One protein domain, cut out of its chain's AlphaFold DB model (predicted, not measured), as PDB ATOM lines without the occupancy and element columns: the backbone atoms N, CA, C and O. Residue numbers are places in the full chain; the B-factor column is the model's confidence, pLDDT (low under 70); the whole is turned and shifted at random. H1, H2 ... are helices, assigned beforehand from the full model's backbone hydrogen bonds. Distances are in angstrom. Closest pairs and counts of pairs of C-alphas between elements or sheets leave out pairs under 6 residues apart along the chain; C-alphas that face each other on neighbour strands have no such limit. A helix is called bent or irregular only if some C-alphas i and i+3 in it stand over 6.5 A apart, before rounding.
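AT A GLANCE: This is residues 31 to 151 of the 152 residues of the protein "HPt domain-containing protein" of Ahniella affigens (UniProt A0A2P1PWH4). Four long helices, H1 to H4, run up and down beside one another as an elongated bundle, each touching the next and H4 coming back to touch H1, which closes them into a four-cornered ring. A shorter fifth helix, H5, packs over the side of that ring made by H3 and H4, away from H1 and H2. The printed part has 121 residues with five named helices, H1 H2 H3 H4 H5 in order along the chain, and no named strand, and its class is all helix. The whole is compact, with a radius of gyration of the C-alphas of 13.7 A, and its C-alphas span 44 by 26 by 20 A along the three main axes.

IN THESE COORDINATES: H1, residues 31 to 56, is the longest helix and measures 39.0 A from first to last C-alpha, beginning at C-alpha 31 at (-44.736, 54.873, 168.931). It is neither bent nor irregular, but only just: C-alphas 49 and 52 are 6.4 A apart. H2, residues 61 to 80, measures 28.6 A. H3, residues 84 to 102, measures 26.9 A. H4, residues 109 to 130, measures 32.7 A and begins at C-alpha 109 at (-51.159, 42.344, 207.484). It has a kink of 30 degrees near residue 120, and it is neither bent nor irregular, but only just: C-alphas 116 and 119 are 6.2 A apart. H5, residues 137 to 150, measures 20.9 A and ends at C-alpha 150 at (-51.228, 56.067, 204.582).

HOW THE PARTS SIT: The five helices form an up and down bundle, in which each helix runs against the one before it in the chain. H1 and H2 touch at a shallow tilt of 17 degrees and run opposite ways; their closest C-alphas, those of Trp 54 and Ala 63, are 5.5 A apart. H2 and H3 touch at a shallow tilt of 22 degrees, opposite ways, with the C-alphas of Lys 75 and Gly 87 closest at 4.3 A. H3 and H4 touch at a shallow tilt of 25 degrees, opposite ways, and their closest C-alphas are those of Ile 86 and Phe 125 at 6.7 A. H4 also touches H1 at a shallow tilt of 22 degrees, opposite ways, the C-alphas of Leu 37 and Val 126 being closest at 6.6 A. H5 touches H3 at a shallow tilt of 31 degrees and runs the same way, with the C-alphas of Tyr 89 and Ala 143 closest at 6.1 A. H4 touches H5 with residues 111 to 121 alone, at a steep tilt of 36 degrees, only just past shallow, opposite ways; the closest C-alphas are those of Val 121 and Ala 139, 6.4 A apart. H3 and H4 are the hub, touching three helices each. H1 and H3 are apart, as are H2 and H4, and H5 is apart from both H1 and H2. The hairpins are H1 and H2, H2 and H3, H3 and H4, and H4 and H5. In H2 and H3 every O i to N i+4 pair is within hydrogen-bond range, against 20 of 22 in H1, 16 of 18 in H4 and 9 of 10 in H5.

THE WHOLE: The two C-alphas farthest apart are those of Asp 31 and Ala 105, 44.5 A from each other, and the C-alphas of Asp 31 and Gly 151, the first and last printed, are 38.4 A apart. The printed part has no cut. The links from H1 to H2 and from H2 to H3 are tight, those from H3 to H4 and from H4 to H5 are short, and no link is long. The mean pLDDT of the printed part is 95.7, and no printed residue is under 70.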
ATOM      1  N   ASP A  31     -46.190  55.022 168.827       90.56
ATOM      2  CA  ASP A  31     -44.736  54.873 168.931       90.56
ATOM      3  C   ASP A  31     -44.280  55.174 170.368       90.56
ATOM      4  O   ASP A  31     -43.496  54.437 170.968       90.56
ATOM      5  N   ILE A  32     -44.841  56.226 170.980       92.75
ATOM      6  CA  ILE A  32     -44.588  56.553 172.394       92.75
ATOM      7  C   ILE A  32     -45.111  55.444 173.313       92.75
ATOM      8  O   ILE A  32     -44.494  55.135 174.335       92.75
ATOM      9  N   ARG A  33     -46.255  54.845 172.974       93.50
ATOM     10  CA  ARG A  33     -46.868  53.772 173.759       93.50
ATOM     11  C   ARG A  33     -45.993  52.529 173.784       93.50
ATOM     12  O   ARG A  33     -45.857  51.945 174.855       93.50
ATOM     13  N   GLU A  34     -45.425  52.122 172.653       93.75
ATOM     14  CA  GLU A  34     -44.536  50.957 172.591       93.75
ATOM     15  C   GLU A  34     -43.304  51.156 173.477       93.75
ATOM     16  O   GLU A  34     -43.056  50.335 174.360       93.75
ATOM     17  N   VAL A  35     -42.626  52.301 173.350       94.94
ATOM     18  CA  VAL A  35     -41.472  52.647 174.200       94.94
ATOM     19  C   VAL A  35     -41.861  52.674 175.681       94.94
ATOM     20  O   VAL A  35     -41.165  52.121 176.531       94.94
ATOM     21  N   PHE A  36     -43.005  53.277 176.013       95.19
ATOM     22  CA  PHE A  36     -43.491  53.306 177.389       95.19
ATOM     23  C   PHE A  36     -43.792  51.902 177.927       95.19
ATOM     24  O   PHE A  36     -43.453  51.595 179.069       95.19
ATOM     25  N   LEU A  37     -44.406  51.030 177.122       96.38
ATOM     26  CA  LEU A  37     -44.681  49.646 177.500       96.38
ATOM     27  C   LEU A  37     -43.394  48.849 177.731       96.38
ATOM     28  O   LEU A  37     -43.362  48.035 178.653       96.38
ATOM     29  N   GLU A  38     -42.345  49.067 176.942       96.06
ATOM     30  CA  GLU A  38     -41.032  48.458 177.175       96.06
ATOM     31  C   GLU A  38     -40.456  48.883 178.535       96.06
ATOM     32  O   GLU A  38     -40.178  48.022 179.374       96.06
ATOM     33  N   GLU A  39     -40.400  50.190 178.820       94.38
ATOM     34  CA  GLU A  39     -39.922  50.712 180.113       94.38
ATOM     35  C   GLU A  39     -40.746  50.192 181.306       94.38
ATOM     36  O   GLU A  39     -40.205  49.846 182.369       94.38
ATOM     37  N   LEU A  40     -42.074  50.134 181.143       96.50
ATOM     38  CA  LEU A  40     -42.973  49.596 182.160       96.50
ATOM     39  C   LEU A  40     -42.690  48.122 182.429       96.50
ATOM     40  O   LEU A  40     -42.662  47.725 183.592       96.50
ATOM     41  N   ASN A  41     -42.477  47.316 181.387       97.69
ATOM     42  CA  ASN A  41     -42.196  45.890 181.538       97.69
ATOM     43  C   ASN A  41     -40.854  45.642 182.230       97.69
ATOM     44  O   ASN A  41     -40.786  44.796 183.124       97.69
ATOM     45  N   GLU A  42     -39.811  46.404 181.896       97.50
ATOM     46  CA  GLU A  42     -38.519  46.322 182.589       97.50
ATOM     47  C   GLU A  42     -38.656  46.650 184.081       97.50
ATOM     48  O   GLU A  42     -38.183  45.911 184.952       97.50
ATOM     49  N   THR A  43     -39.360  47.739 184.398       97.88
ATOM     50  CA  THR A  43     -39.549  48.164 185.790       97.88
ATOM     51  C   THR A  43     -40.457  47.196 186.557       97.88
ATOM     52  O   THR A  43     -40.208  46.893 187.726       97.88
ATOM     53  N   LEU A  44     -41.485  46.649 185.905       98.00
ATOM     54  CA  LEU A  44     -42.359  45.626 186.477       98.00
ATOM     55  C   LEU A  44     -41.594  44.331 186.775       98.00
ATOM     56  O   LEU A  44     -41.805  43.739 187.833       98.00
ATOM     57  N   ALA A  45     -40.668  43.922 185.906       98.25
ATOM     58  CA  ALA A  45     -39.795  42.780 186.167       98.25
ATOM     59  C   ALA A  45     -38.909  43.016 187.405       98.25
ATOM     60  O   ALA A  45     -38.757  42.118 188.239       98.25
ATOM     61  N   SER A  46     -38.393  44.239 187.596       98.19
ATOM     62  CA  SER A  46     -37.674  44.621 188.825       98.19
ATOM     63  C   SER A  46     -38.554  44.499 190.076       98.19
ATOM     64  O   SER A  46     -38.129  43.900 191.072       98.19
ATOM     65  N   LEU A  47     -39.803  44.983 190.025       98.19
ATOM     66  CA  LEU A  47     -40.769  44.833 191.122       98.19
ATOM     67  C   LEU A  47     -41.033  43.358 191.441       98.19
ATOM     68  O   LEU A  47     -40.981  42.960 192.606       98.19
ATOM     69  N   GLN A  48     -41.273  42.540 190.413       97.88
ATOM     70  CA  GLN A  48     -41.533  41.104 190.544       97.88
ATOM     71  C   GLN A  48     -40.337  40.339 191.124       97.88
ATOM     72  O   GLN A  48     -40.533  39.377 191.863       97.88
ATOM     73  N   ALA A  49     -39.106  40.782 190.855       98.06
ATOM     74  CA  ALA A  49     -37.897  40.196 191.428       98.06
ATOM     75  C   ALA A  49     -37.601  40.684 192.859       98.06
ATOM     76  O   ALA A  49     -37.009  39.957 193.661       98.06
ATOM     77  N   THR A  50     -37.976  41.922 193.186       98.25
ATOM     78  CA  THR A  50     -37.658  42.562 194.471       98.25
ATOM     79  C   THR A  50     -38.685  42.231 195.549       98.25
ATOM     80  O   THR A  50     -38.310  41.979 196.695       98.25
ATOM     81  N   LEU A  51     -39.975  42.202 195.202       97.50
ATOM     82  CA  LEU A  51     -41.058  41.984 196.162       97.50
ATOM     83  C   LEU A  51     -40.913  40.656 196.935       97.50
ATOM     84  O   LEU A  51     -41.021  40.701 198.161       97.50
ATOM     85  N   PRO A  52     -40.608  39.499 196.309       96.69
ATOM     86  CA  PRO A  52     -40.391  38.250 197.044       96.69
ATOM     87  C   PRO A  52     -39.229  38.335 198.040       96.69
ATOM     88  O   PRO A  52     -39.375  37.916 199.182       96.69
ATOM     89  N   LYS A  53     -38.114  38.976 197.661       96.31
ATOM     90  CA  LYS A  53     -36.952  39.157 198.548       96.31
ATOM     91  C   LYS A  53     -37.309  39.972 199.787       96.31
ATOM     92  O   LYS A  53     -36.922  39.622 200.899       96.31
ATOM     93  N   TRP A  54     -38.084  41.042 199.604       96.12
ATOM     94  CA  TRP A  54     -38.601  41.814 200.731       96.12
ATOM     95  C   TRP A  54     -39.583  41.003 201.586       96.12
ATOM     96  O   TRP A  54     -39.571  41.125 202.807       96.12
ATOM     97  N   LYS A  55     -40.422  40.149 200.986       94.38
ATOM     98  CA  LYS A  55     -41.336  39.284 201.751       94.38
ATOM     99  C   LYS A  55     -40.584  38.308 202.654       94.38
ATOM    100  O   LYS A  55     -41.015  38.124 203.794       94.38
ATOM    101  N   ASP A  56     -39.489  37.742 202.156       95.25
ATOM    102  CA  ASP A  56     -38.632  36.813 202.898       95.25
ATOM    103  C   ASP A  56     -37.866  37.527 204.020       95.25
ATOM    104  O   ASP A  56     -37.741  37.000 205.126       95.25
ATOM    105  N   ASN A  57     -37.411  38.760 203.775       93.81
ATOM    106  CA  ASN A  57     -36.780  39.607 204.783       93.81
ATOM    107  C   ASN A  57     -37.390  41.017 204.817       93.81
ATOM    108  O   ASN A  57     -36.868  41.973 204.240       93.81
ATOM    109  N   ARG A  58     -38.470  41.170 205.590       88.62
ATOM    110  CA  ARG A  58     -39.264  42.416 205.668       88.62
ATOM    111  C   ARG A  58     -38.537  43.602 206.295       88.62
ATOM    112  O   ARG A  58     -39.047  44.720 206.271       88.62
ATOM    113  N   ARG A  59     -37.363  43.361 206.880       86.44
ATOM    114  CA  ARG A  59     -36.493  44.393 207.448       86.44
ATOM    115  C   ARG A  59     -35.361  44.792 206.511       86.44
ATOM    116  O   ARG A  59     -34.551  45.610 206.920       86.44
ATOM    117  N   ASP A  60     -35.294  44.247 205.295       93.44
ATOM    118  CA  ASP A  60     -34.282  44.628 204.312       93.44
ATOM    119  C   ASP A  60     -34.555  46.049 203.768       93.44
ATOM    120  O   ASP A  60     -35.467  46.246 202.950       93.44
ATOM    121  N   PRO A  61     -33.763  47.063 204.179       92.62
ATOM    122  CA  PRO A  61     -33.962  48.428 203.714       92.62
ATOM    123  C   PRO A  61     -33.584  48.587 202.237       92.62
ATOM    124  O   PRO A  61     -34.088  49.494 201.572       92.62
ATOM    125  N   ALA A  62     -32.711  47.731 201.694       96.75
ATOM    126  CA  ALA A  62     -32.313  47.794 200.293       96.75
ATOM    127  C   ALA A  62     -33.474  47.387 199.381       96.75
ATOM    128  O   ALA A  62     -33.712  48.057 198.370       96.75
ATOM    129  N   ALA A  63     -34.233  46.360 199.775       96.94
ATOM    130  CA  ALA A  63     -35.412  45.910 199.044       96.94
ATOM    131  C   ALA A  63     -36.526  46.974 199.046       96.94
ATOM    132  O   ALA A  63     -37.008  47.342 197.975       96.94
ATOM    133  N   LEU A  64     -36.859  47.576 200.199       96.62
ATOM    134  CA  LEU A  64     -37.814  48.700 200.260       96.62
ATOM    135  C   LEU A  64     -37.350  49.899 199.421       96.62
ATOM    136  O   LEU A  64     -38.135  50.505 198.688       96.62
ATOM    137  N   LYS A  65     -36.051  50.224 199.467       97.62
ATOM    138  CA  LYS A  65     -35.476  51.307 198.660       97.62
ATOM    139  C   LYS A  65     -35.590  51.021 197.160       97.62
ATOM    140  O   LYS A  65     -35.757  51.970 196.397       97.62
ATOM    141  N   GLN A  66     -35.464  49.765 196.728       98.44
ATOM    142  CA  GLN A  66     -35.660  49.370 195.330       98.44
ATOM    143  C   GLN A  66     -37.138  49.439 194.934       98.44
ATOM    144  O   GLN A  66     -37.440  50.111 193.956       98.44
ATOM    145  N   LEU A  67     -38.057  48.886 195.734       98.38
ATOM    146  CA  LEU A  67     -39.502  48.985 195.476       98.38
ATOM    147  C   LEU A  67     -39.952  50.445 195.316       98.38
ATOM    148  O   LEU A  67     -40.662  50.786 194.373       98.38
ATOM    149  N   ARG A  68     -39.479  51.343 196.194       98.38
ATOM    150  CA  ARG A  68     -39.772  52.781 196.093       98.38
ATOM    151  C   ARG A  68     -39.252  53.387 194.790       98.38
ATOM    152  O   ARG A  68     -39.952  54.191 194.183       98.38
ATOM    153  N   ARG A  69     -38.024  53.040 194.377       98.50
ATOM    154  CA  ARG A  69     -37.451  53.510 193.104       98.50
ATOM    155  C   ARG A  69     -38.295  53.051 191.926       98.50
ATOM    156  O   ARG A  69     -38.582  53.871 191.068       98.50
ATOM    157  N   ASP A  70     -38.725  51.797 191.916       98.56
ATOM    158  CA  ASP A  70     -39.494  51.239 190.806       98.56
ATOM    159  C   ASP A  70     -40.853  51.944 190.658       98.56
ATOM    160  O   ASP A  70     -41.193  52.415 189.571       98.56
ATOM    161  N   PHE A  71     -41.591  52.144 191.758       98.50
ATOM    162  CA  PHE A  71     -42.829  52.937 191.728       98.50
ATOM    163  C   PHE A  71     -42.585  54.392 191.308       98.50
ATOM    164  O   PHE A  71     -43.368  54.954 190.539       98.50
ATOM    165  N   HIS A  72     -41.490  55.002 191.772       97.62
ATOM    166  CA  HIS A  72     -41.108  56.360 191.389       97.62
ATOM    167  C   HIS A  72     -40.816  56.481 189.889       97.62
ATOM    168  O   HIS A  72     -41.260  57.445 189.262       97.62
ATOM    169  N   THR A  73     -40.095  55.512 189.323       97.88
ATOM    170  CA  THR A  73     -39.780  55.437 187.893       97.88
ATOM    171  C   THR A  73     -41.059  55.322 187.078       97.88
ATOM    172  O   THR A  73     -41.292  56.174 186.225       97.88
ATOM    173  N   ILE A  74     -41.949  54.375 187.406       98.00
ATOM    174  CA  ILE A  74     -43.229  54.221 186.693       98.00
ATOM    175  C   ILE A  74     -44.055  55.508 186.774       98.00
ATOM    176  O   ILE A  74     -44.566  55.979 185.762       98.00
ATOM    177  N   LYS A  75     -44.161  56.120 187.960       96.31
ATOM    178  CA  LYS A  75     -44.860  57.402 188.148       96.31
ATOM    179  C   LYS A  75     -44.262  58.511 187.270       96.31
ATOM    180  O   LYS A  75     -45.005  59.313 186.706       96.31
ATOM    181  N   GLY A  76     -42.933  58.577 187.180       93.56
ATOM    182  CA  GLY A  76     -42.206  59.523 186.338       93.56
ATOM    183  C   GLY A  76     -42.505  59.318 184.854       93.56
ATOM    184  O   GLY A  76     -42.977  60.254 184.208       93.56
ATOM    185  N   SER A  77     -42.309  58.099 184.344       93.75
ATOM    186  CA  SER A  77     -42.586  57.743 182.946       93.75
ATOM    187  C   SER A  77     -44.048  57.982 182.580       93.75
ATOM    188  O   SER A  77     -44.330  58.668 181.601       93.75
ATOM    189  N   ALA A  78     -44.985  57.565 183.436       95.12
ATOM    190  CA  ALA A  78     -46.414  57.790 183.240       95.12
ATOM    191  C   ALA A  78     -46.769  59.281 183.115       95.12
ATOM    192  O   ALA A  78     -47.585  59.661 182.279       95.12
ATOM    193  N   LYS A  79     -46.127  60.152 183.905       93.69
ATOM    194  CA  LYS A  79     -46.318  61.604 183.798       93.69
ATOM    195  C   LYS A  79     -45.798  62.161 182.469       93.69
ATOM    196  O   LYS A  79     -46.424  63.067 181.928       93.69
ATOM    197  N   MET A  80     -44.673  61.653 181.960       90.75
ATOM    198  CA  MET A  80     -44.081  62.126 180.700       90.75
ATOM    199  C   MET A  80     -44.976  61.832 179.494       90.75
ATOM    200  O   MET A  80     -45.064  62.659 178.593       90.75
ATOM    201  N   VAL A  81     -45.675  60.697 179.514       91.88
ATOM    202  CA  VAL A  81     -46.559  60.260 178.419       91.88
ATOM    203  C   VAL A  81     -48.046  60.527 178.691       91.88
ATOM    204  O   VAL A  81     -48.910  60.050 177.963       91.88
ATOM    205  N   ASN A  82     -48.355  61.277 179.753       90.12
ATOM    206  CA  ASN A  82     -49.717  61.588 180.198       90.12
ATOM    207  C   ASN A  82     -50.604  60.350 180.496       90.12
ATOM    208  O   ASN A  82     -51.828  60.412 180.409       90.12
ATOM    209  N   ALA A  83     -50.004  59.231 180.915       91.25
ATOM    210  CA  ALA A  83     -50.700  58.031 181.388       91.25
ATOM    211  C   ALA A  83     -51.139  58.198 182.856       91.25
ATOM    212  O   ALA A  83     -50.587  57.602 183.785       91.25
ATOM    213  N   GLY A  84     -52.129  59.062 183.082       92.69
ATOM    214  CA  GLY A  84     -52.576  59.469 184.419       92.69
ATOM    215  C   GLY A  84     -52.893  58.311 185.382       92.69
ATOM    216  O   GLY A  84     -52.300  58.269 186.463       92.69
ATOM    217  N   PRO A  85     -53.783  57.361 185.030       95.00
ATOM    218  CA  PRO A  85     -54.250  56.324 185.954       95.00
ATOM    219  C   PRO A  85     -53.138  55.484 186.600       95.00
ATOM    220  O   PRO A  85     -53.071  55.410 187.830       95.00
ATOM    221  N   ILE A  86     -52.225  54.914 185.803       96.75
ATOM    222  CA  ILE A  86     -51.088  54.137 186.325       96.75
ATOM    223  C   ILE A  86     -50.132  55.014 187.148       96.75
ATOM    224  O   ILE A  86     -49.629  54.586 188.186       96.75
ATOM    225  N   GLY A  87     -49.930  56.277 186.752       96.88
ATOM    226  CA  GLY A  87     -49.090  57.218 187.494       96.88
ATOM    227  C   GLY A  87     -49.642  57.544 188.887       96.88
ATOM    228  O   GLY A  87     -48.896  57.541 189.870       96.88
ATOM    229  N   LEU A  88     -50.953  57.783 188.995       96.62
ATOM    230  CA  LEU A  88     -51.639  58.003 190.273       96.62
ATOM    231  C   LEU A  88     -51.576  56.750 191.157       96.62
ATOM    232  O   LEU A  88     -51.324  56.859 192.357       96.62
ATOM    233  N   TYR A  89     -51.766  55.576 190.556       98.25
ATOM    234  CA  TYR A  89     -51.681  54.292 191.240       98.25
ATOM    235  C   TYR A  89     -50.284  54.057 191.839       98.25
ATOM    236  O   TYR A  89     -50.156  53.809 193.040       98.25
ATOM    237  N   CYS A  90     -49.224  54.240 191.046       98.38
ATOM    238  CA  CYS A  90     -47.841  54.099 191.509       98.38
ATOM    239  C   CYS A  90     -47.443  55.132 192.561       98.38
ATOM    240  O   CYS A  90     -46.688  54.801 193.470       98.38
ATOM    241  N   ARG A  91     -47.961  56.363 192.491       98.12
ATOM    242  CA  ARG A  91     -47.747  57.355 193.554       98.12
ATOM    243  C   ARG A  91     -48.288  56.854 194.896       98.12
ATOM    244  O   ARG A  91     -47.605  56.988 195.908       98.12
ATOM    245  N   ASP A  92     -49.498  56.301 194.919       98.31
ATOM    246  CA  ASP A  92     -50.109  55.836 196.170       98.31
ATOM    247  C   ASP A  92     -49.309  54.665 196.773       98.31
ATOM    248  O   ASP A  92     -49.084  54.621 197.982       98.31
ATOM    249  N   LEU A  93     -48.789  53.767 195.928       98.44
ATOM    250  CA  LEU A  93     -47.908  52.671 196.349       98.44
ATOM    251  C   LEU A  93     -46.526  53.150 196.804       98.44
ATOM    252  O   LEU A  93     -46.008  52.653 197.803       98.44
ATOM    253  N   GLU A  94     -45.938  54.140 196.128       98.44
ATOM    254  CA  GLU A  94     -44.693  54.777 196.568       98.44
ATOM    255  C   GLU A  94     -44.853  55.326 197.991       98.44
ATOM    256  O   GLU A  94     -43.984  55.109 198.836       98.44
ATOM    257  N   GLN A  95     -45.990  55.963 198.285       98.50
ATOM    258  CA  GLN A  95     -46.278  56.493 199.615       98.50
ATOM    259  C   GLN A  95     -46.454  55.390 200.671       98.50
ATOM    260  O   GLN A  95     -46.029  55.565 201.814       98.50
ATOM    261  N   LEU A  96     -47.016  54.235 200.301       98.06
ATOM    262  CA  LEU A  96     -47.077  53.067 201.182       98.06
ATOM    263  C   LEU A  96     -45.681  52.520 201.511       98.06
ATOM    264  O   LEU A  96     -45.395  52.195 202.661       98.06
ATOM    265  N   VAL A  97     -44.785  52.451 200.524       97.94
ATOM    266  CA  VAL A  97     -43.403  51.993 200.746       97.94
ATOM    267  C   VAL A  97     -42.611  52.998 201.592       97.94
ATOM    268  O   VAL A  97     -41.824  52.591 202.451       97.94
ATOM    269  N   ILE A  98     -42.838  54.302 201.403       97.50
ATOM    270  CA  ILE A  98     -42.294  55.351 202.281       97.50
ATOM    271  C   ILE A  98     -42.786  55.135 203.716       97.50
ATOM    272  O   ILE A  98     -41.969  55.085 204.631       97.50
ATOM    273  N   LEU A  99     -44.084  54.881 203.910       96.62
ATOM    274  CA  LEU A  99     -44.648  54.588 205.229       96.62
ATOM    275  C   LEU A  99     -43.955  53.400 205.911       96.62
ATOM    276  O   LEU A  99     -43.662  53.467 207.100       96.62
ATOM    277  N   PHE A 100     -43.682  52.320 205.177       96.06
ATOM    278  CA  PHE A 100     -42.978  51.152 205.721       96.06
ATOM    279  C   PHE A 100     -41.531  51.454 206.100       96.06
ATOM    280  O   PHE A 100     -41.022  50.886 207.065       96.06
ATOM    281  N   THR A 101     -40.889  52.350 205.351       94.69
ATOM    282  CA  THR A 101     -39.516  52.788 205.610       94.69
ATOM    283  C   THR A 101     -39.449  53.641 206.877       94.69
ATOM    284  O   THR A 101     -38.628  53.372 207.750       94.69
ATOM    285  N   ASP A 102     -40.342  54.624 207.003       95.69
ATOM    286  CA  ASP A 102     -40.324  55.600 208.098       95.69
ATOM    287  C   ASP A 102     -40.956  55.045 209.384       95.69
ATOM    288  O   ASP A 102     -40.556  55.386 210.500       95.69
ATOM    289  N   HIS A 103     -41.939  54.153 209.240       95.25
ATOM    290  CA  HIS A 103     -42.699  53.581 210.346       95.25
ATOM    291  C   HIS A 103     -42.876  52.060 210.199       95.25
ATOM    292  O   HIS A 103     -43.993  51.590 209.964       95.25
ATOM    293  N   PRO A 104     -41.824  51.247 210.427       92.62
ATOM    294  CA  PRO A 104     -41.897  49.788 210.288       92.62
ATOM    295  C   PRO A 104     -43.017  49.121 211.105       92.62
ATOM    296  O   PRO A 104     -43.581  48.115 210.682       92.62
ATOM    297  N   ALA A 105     -43.391  49.700 212.252       92.88
ATOM    298  CA  ALA A 105     -44.503  49.227 213.082       92.88
ATOM    299  C   ALA A 105     -45.881  49.324 212.391       92.88
ATOM    300  O   ALA A 105     -46.832  48.678 212.825       92.88
ATOM    301  N   ARG A 106     -46.002  50.110 211.312       93.06
ATOM    302  CA  ARG A 106     -47.229  50.267 210.517       93.06
ATOM    303  C   ARG A 106     -47.357  49.249 209.375       93.06
ATOM    304  O   ARG A 106     -48.338  49.307 208.636       93.06
ATOM    305  N   MET A 107     -46.432  48.291 209.248       94.75
ATOM    306  CA  MET A 107     -46.545  47.141 208.335       94.75
ATOM    307  C   MET A 107     -47.585  46.118 208.834       94.75
ATOM    308  O   MET A 107     -47.251  44.999 209.224       94.75
ATOM    309  N   SER A 108     -48.863  46.504 208.848       95.62
ATOM    310  CA  SER A 108     -49.965  45.603 209.206       95.62
ATOM    311  C   SER A 108     -50.178  44.519 208.135       95.62
ATOM    312  O   SER A 108     -49.803  44.721 206.974       95.62
ATOM    313  N   PRO A 109     -50.812  43.376 208.468       95.75
ATOM    314  CA  PRO A 109     -51.159  42.344 207.484       95.75
ATOM    315  C   PRO A 109     -51.918  42.883 206.267       95.75
ATOM    316  O   PRO A 109     -51.623  42.498 205.138       95.75
ATOM    317  N   GLU A 110     -52.840  43.823 206.486       96.44
ATOM    318  CA  GLU A 110     -53.581  44.479 205.410       96.44
ATOM    319  C   GLU A 110     -52.665  45.329 204.522       96.44
ATOM    320  O   GLU A 110     -52.713  45.209 203.300       96.44
ATOM    321  N   ALA A 111     -51.794  46.149 205.115       96.25
ATOM    322  CA  ALA A 111     -50.883  47.000 204.358       96.25
ATOM    323  C   ALA A 111     -49.931  46.169 203.482       96.25
ATOM    324  O   ALA A 111     -49.699  46.502 202.319       96.25
ATOM    325  N   MET A 112     -49.417  45.064 204.026       95.69
ATOM    326  CA  MET A 112     -48.567  44.134 203.283       95.69
ATOM    327  C   MET A 112     -49.336  43.470 202.141       95.69
ATOM    328  O   MET A 112     -48.853  43.457 201.012       95.69
ATOM    329  N   TYR A 113     -50.561  43.005 202.399       96.56
ATOM    330  CA  TYR A 113     -51.424  42.442 201.365       96.56
ATOM    331  C   TYR A 113     -51.670  43.426 200.212       96.56
ATOM    332  O   TYR A 113     -51.606  43.031 199.050       96.56
ATOM    333  N   LEU A 114     -51.910  44.710 200.504       97.69
ATOM    334  CA  LEU A 114     -52.113  45.720 199.459       97.69
ATOM    335  C   LEU A 114     -50.863  45.918 198.595       97.69
ATOM    336  O   LEU A 114     -50.988  45.985 197.373       97.69
ATOM    337  N   LEU A 115     -49.673  45.974 199.203       97.50
ATOM    338  CA  LEU A 115     -48.421  46.061 198.449       97.50
ATOM    339  C   LEU A 115     -48.218  44.817 197.574       97.50
ATOM    340  O   LEU A 115     -47.893  44.942 196.396       97.50
ATOM    341  N   GLU A 116     -48.474  43.623 198.107       96.88
ATOM    342  CA  GLU A 116     -48.349  42.376 197.348       96.88
ATOM    343  C   GLU A 116     -49.340  42.295 196.185       96.88
ATOM    344  O   GLU A 116     -48.971  41.927 195.068       96.88
ATOM    345  N   ARG A 117     -50.596  42.687 196.425       97.69
ATOM    346  CA  ARG A 117     -51.643  42.682 195.401       97.69
ATOM    347  C   ARG A 117     -51.403  43.731 194.317       97.69
ATOM    348  O   ARG A 117     -51.895  43.570 193.201       97.69
ATOM    349  N   SER A 118     -50.619  44.763 194.612       96.62
ATOM    350  CA  SER A 118     -50.384  45.851 193.671       96.62
ATOM    351  C   SER A 118     -49.584  45.465 192.427       96.62
ATOM    352  O   SER A 118     -49.866  45.965 191.341       96.62
ATOM    353  N   VAL A 119     -48.630  44.537 192.550       96.50
ATOM    354  CA  VAL A 119     -47.764  44.133 191.431       96.50
ATOM    355  C   VAL A 119     -48.550  43.384 190.340       96.50
ATOM    356  O   VAL A 119     -48.429  43.749 189.172       96.50
ATOM    357  N   PRO A 120     -49.426  42.409 190.662       97.56
ATOM    358  CA  PRO A 120     -50.345  41.840 189.675       97.56
ATOM    359  C   PRO A 120     -51.292  42.863 189.030       97.56
ATOM    360  O   PRO A 120     -51.599  42.740 187.849       97.56
ATOM    361  N   VAL A 121     -51.756  43.873 189.772       97.94
ATOM    362  CA  VAL A 121     -52.611  44.936 189.212       97.94
ATOM    363  C   VAL A 121     -51.814  45.840 188.264       97.94
ATOM    364  O   VAL A 121     -52.335  46.239 187.226       97.94
ATOM    365  N   LEU A 122     -50.531  46.101 188.539       97.19
ATOM    366  CA  LEU A 122     -49.644  46.777 187.585       97.19
ATOM    367  C   LEU A 122     -49.459  45.988 186.287       97.19
ATOM    368  O   LEU A 122     -49.446  46.589 185.217       97.19
ATOM    369  N   ALA A 123     -49.385  44.658 186.350       96.94
ATOM    370  CA  ALA A 123     -49.364  43.836 185.138       96.94
ATOM    371  C   ALA A 123     -50.659  43.988 184.315       96.94
ATOM    372  O   ALA A 123     -50.615  44.024 183.089       96.94
ATOM    373  N   GLN A 124     -51.809  44.148 184.978       97.25
ATOM    374  CA  GLN A 124     -53.072  44.436 184.290       97.25
ATOM    375  C   GLN A 124     -53.072  45.827 183.644       97.25
ATOM    376  O   GLN A 124     -53.629  45.976 182.566       97.25
ATOM    377  N   PHE A 125     -52.421  46.830 184.245       97.00
ATOM    378  CA  PHE A 125     -52.239  48.133 183.592       97.00
ATOM    379  C   PHE A 125     -51.438  48.027 182.293       97.00
ATOM    380  O   PHE A 125     -51.803  48.669 181.314       97.00
ATOM    381  N   VAL A 126     -50.374  47.216 182.262       96.00
ATOM    382  CA  VAL A 126     -49.601  46.975 181.029       96.00
ATOM    383  C   VAL A 126     -50.513  46.445 179.923       96.00
ATOM    384  O   VAL A 126     -50.442  46.918 178.789       96.00
ATOM    385  N   GLU A 127     -51.400  45.508 180.256       95.62
ATOM    386  CA  GLU A 127     -52.372  44.977 179.300       95.62
ATOM    387  C   GLU A 127     -53.417  46.026 178.895       95.62
ATOM    388  O   GLU A 127     -53.699  46.180 177.707       95.62
ATOM    389  N   SER A 128     -53.935  46.812 179.845       95.25
ATOM    390  CA  SER A 128     -54.873  47.903 179.553       95.25
ATOM    391  C   SER A 128     -54.287  48.913 178.567       95.25
ATOM    392  O   SER A 128     -54.943  49.244 177.579       95.25
ATOM    393  N   ILE A 129     -53.040  49.335 178.787       94.50
ATOM    394  CA  ILE A 129     -52.329  50.292 177.931       94.50
ATOM    395  C   ILE A 129     -52.066  49.681 176.551       94.50
ATOM    396  O   ILE A 129     -52.323  50.326 175.536       94.50
ATOM    397  N   ARG A 130     -51.602  48.425 176.497       94.06
ATOM    398  CA  ARG A 130     -51.357  47.692 175.244       94.06
ATOM    399  C   ARG A 130     -52.616  47.596 174.391       94.06
ATOM    400  O   ARG A 130     -52.594  47.954 173.216       94.06
ATOM    401  N   SER A 131     -53.711  47.163 175.003       92.44
ATOM    402  CA  SER A 131     -54.999  46.963 174.342       92.44
ATOM    403  C   SER A 131     -55.815  48.257 174.199       92.44
ATOM    404  O   SER A 131     -56.924  48.225 173.669       92.44
ATOM    405  N   ASN A 132     -55.278  49.403 174.639       89.56
ATOM    406  CA  ASN A 132     -55.946  50.708 174.628       89.56
ATOM    407  C   ASN A 132     -57.346  50.666 175.273       89.56
ATOM    408  O   ASN A 132     -58.329  51.187 174.739       89.56
ATOM    409  N   THR A 133     -57.441  49.985 176.413       91.00
ATOM    410  CA  THR A 133     -58.675  49.839 177.187       91.00
ATOM    411  C   THR A 133     -58.620  50.699 178.448       91.00
ATOM    412  O   THR A 133     -57.732  51.523 178.621       91.00
ATOM    413  N   LYS A 134     -59.626  50.585 179.318       90.62
ATOM    414  CA  LYS A 134     -59.629  51.322 180.583       90.62
ATOM    415  C   LYS A 134     -58.669  50.678 181.580       90.62
ATOM    416  O   LYS A 134     -58.480  49.460 181.575       90.62
ATOM    417  N   ALA A 135     -58.176  51.503 182.500       92.56
ATOM    418  CA  ALA A 135     -57.442  51.059 183.673       92.56
ATOM    419  C   ALA A 135     -58.189  49.939 184.433       92.56
ATOM    420  O   ALA A 135     -59.427  49.953 184.489       92.56
ATOM    421  N   PRO A 136     -57.465  49.003 185.075       94.56
ATOM    422  CA  PRO A 136     -58.079  47.901 185.806       94.56
ATOM    423  C   PRO A 136     -59.016  48.397 186.913       94.56
ATOM    424  O   PRO A 136     -58.630  49.223 187.741       94.56
ATOM    425  N   THR A 137     -60.236  47.858 186.990       91.44
ATOM    426  CA  THR A 137     -61.234  48.273 187.996       91.44
ATOM    427  C   THR A 137     -60.713  48.120 189.428       91.44
ATOM    428  O   THR A 137     -60.952  48.976 190.280       91.44
ATOM    429  N   GLU A 138     -59.944  47.062 189.689       94.12
ATOM    430  CA  GLU A 138     -59.359  46.796 191.004       94.12
ATOM    431  C   GLU A 138     -58.361  47.875 191.452       94.12
ATOM    432  O   GLU A 138     -58.243  48.137 192.653       94.12
ATOM    433  N   ALA A 139     -57.683  48.545 190.513       95.25
ATOM    434  CA  ALA A 139     -56.696  49.573 190.828       95.25
ATOM    435  C   ALA A 139     -57.302  50.709 191.662       95.25
ATOM    436  O   ALA A 139     -56.695  51.145 192.642       95.25
ATOM    437  N   GLY A 140     -58.523  51.138 191.329       93.38
ATOM    438  CA  GLY A 140     -59.229  52.188 192.064       93.38
ATOM    439  C   GLY A 140     -59.519  51.794 193.514       93.38
ATOM    440  O   GLY A 140     -59.206  52.548 194.440       93.38
ATOM    441  N   THR A 141     -60.057  50.590 193.728       96.00
ATOM    442  CA  THR A 141     -60.362  50.068 195.070       96.00
ATOM    443  C   THR A 141     -59.096  49.866 195.901       96.00
ATOM    444  O   THR A 141     -59.064  50.238 197.075       96.00
ATOM    445  N   LEU A 142     -58.042  49.300 195.310       97.31
ATOM    446  CA  LEU A 142     -56.774  49.066 195.998       97.31
ATOM    447  C   LEU A 142     -56.116  50.396 196.387       97.31
ATOM    448  O   LEU A 142     -55.763  50.578 197.551       97.31
ATOM    449  N   ALA A 143     -56.047  51.360 195.464       95.75
ATOM    450  CA  ALA A 143     -55.502  52.689 195.735       95.75
ATOM    451  C   ALA A 143     -56.266  53.412 196.854       95.75
ATOM    452  O   ALA A 143     -55.662  54.023 197.732       95.75
ATOM    453  N   GLN A 144     -57.598  53.297 196.881       96.69
ATOM    454  CA  GLN A 144     -58.402  53.861 197.965       96.69
ATOM    455  C   GLN A 144     -58.042  53.256 199.329       96.69
ATOM    456  O   GLN A 144     -57.926  53.992 200.308       96.69
ATOM    457  N   LYS A 145     -57.853  51.933 199.410       97.75
ATOM    458  CA  LYS A 145     -57.420  51.272 200.652       97.75
ATOM    459  C   LYS A 145     -56.015  51.710 201.065       97.75
ATOM    460  O   LYS A 145     -55.792  51.993 202.238       97.75
ATOM    461  N   VAL A 146     -55.095  51.841 200.108       97.88
ATOM    462  CA  VAL A 146     -53.732  52.327 200.369       97.88
ATOM    463  C   VAL A 146     -53.750  53.736 200.955       97.88
ATOM    464  O   VAL A 146     -53.129  53.962 201.990       97.88
ATOM    465  N   ARG A 147     -54.509  54.666 200.361       97.69
ATOM    466  CA  ARG A 147     -54.634  56.043 200.870       97.69
ATOM    467  C   ARG A 147     -55.160  56.087 202.307       97.69
ATOM    468  O   ARG A 147     -54.560  56.754 203.146       97.69
ATOM    469  N   LYS A 148     -56.172  55.268 202.627       96.81
ATOM    470  CA  LYS A 148     -56.672  55.110 204.006       96.81
ATOM    471  C   LYS A 148     -55.586  54.644 204.981       96.81
ATOM    472  O   LYS A 148     -55.511  55.175 206.084       96.81
ATOM    473  N   ILE A 149     -54.748  53.677 204.595       95.25
ATOM    474  CA  ILE A 149     -53.638  53.205 205.442       95.25
ATOM    475  C   ILE A 149     -52.576  54.284 205.608       95.25
ATOM    476  O   ILE A 149     -52.090  54.492 206.714       95.25
ATOM    477  N   VAL A 150     -52.209  54.977 204.533       95.00
ATOM    478  CA  VAL A 150     -51.228  56.067 204.582       95.00
ATOM    479  C   VAL A 150     -51.721  57.213 205.475       95.00
ATOM    480  O   VAL A 150     -50.929  57.749 206.250       95.00
ATOM    481  N   GLY A 151     -53.021  57.513 205.439       89.31
ATOM    482  CA  GLY A 151     -53.640  58.643 206.137       89.31
ATOM    483  C   GLY A 151     -53.855  59.872 205.247       89.31
ATOM    484  O   GLY A 151     -53.887  60.982 205.772       89.31
TER     485      GLY A 151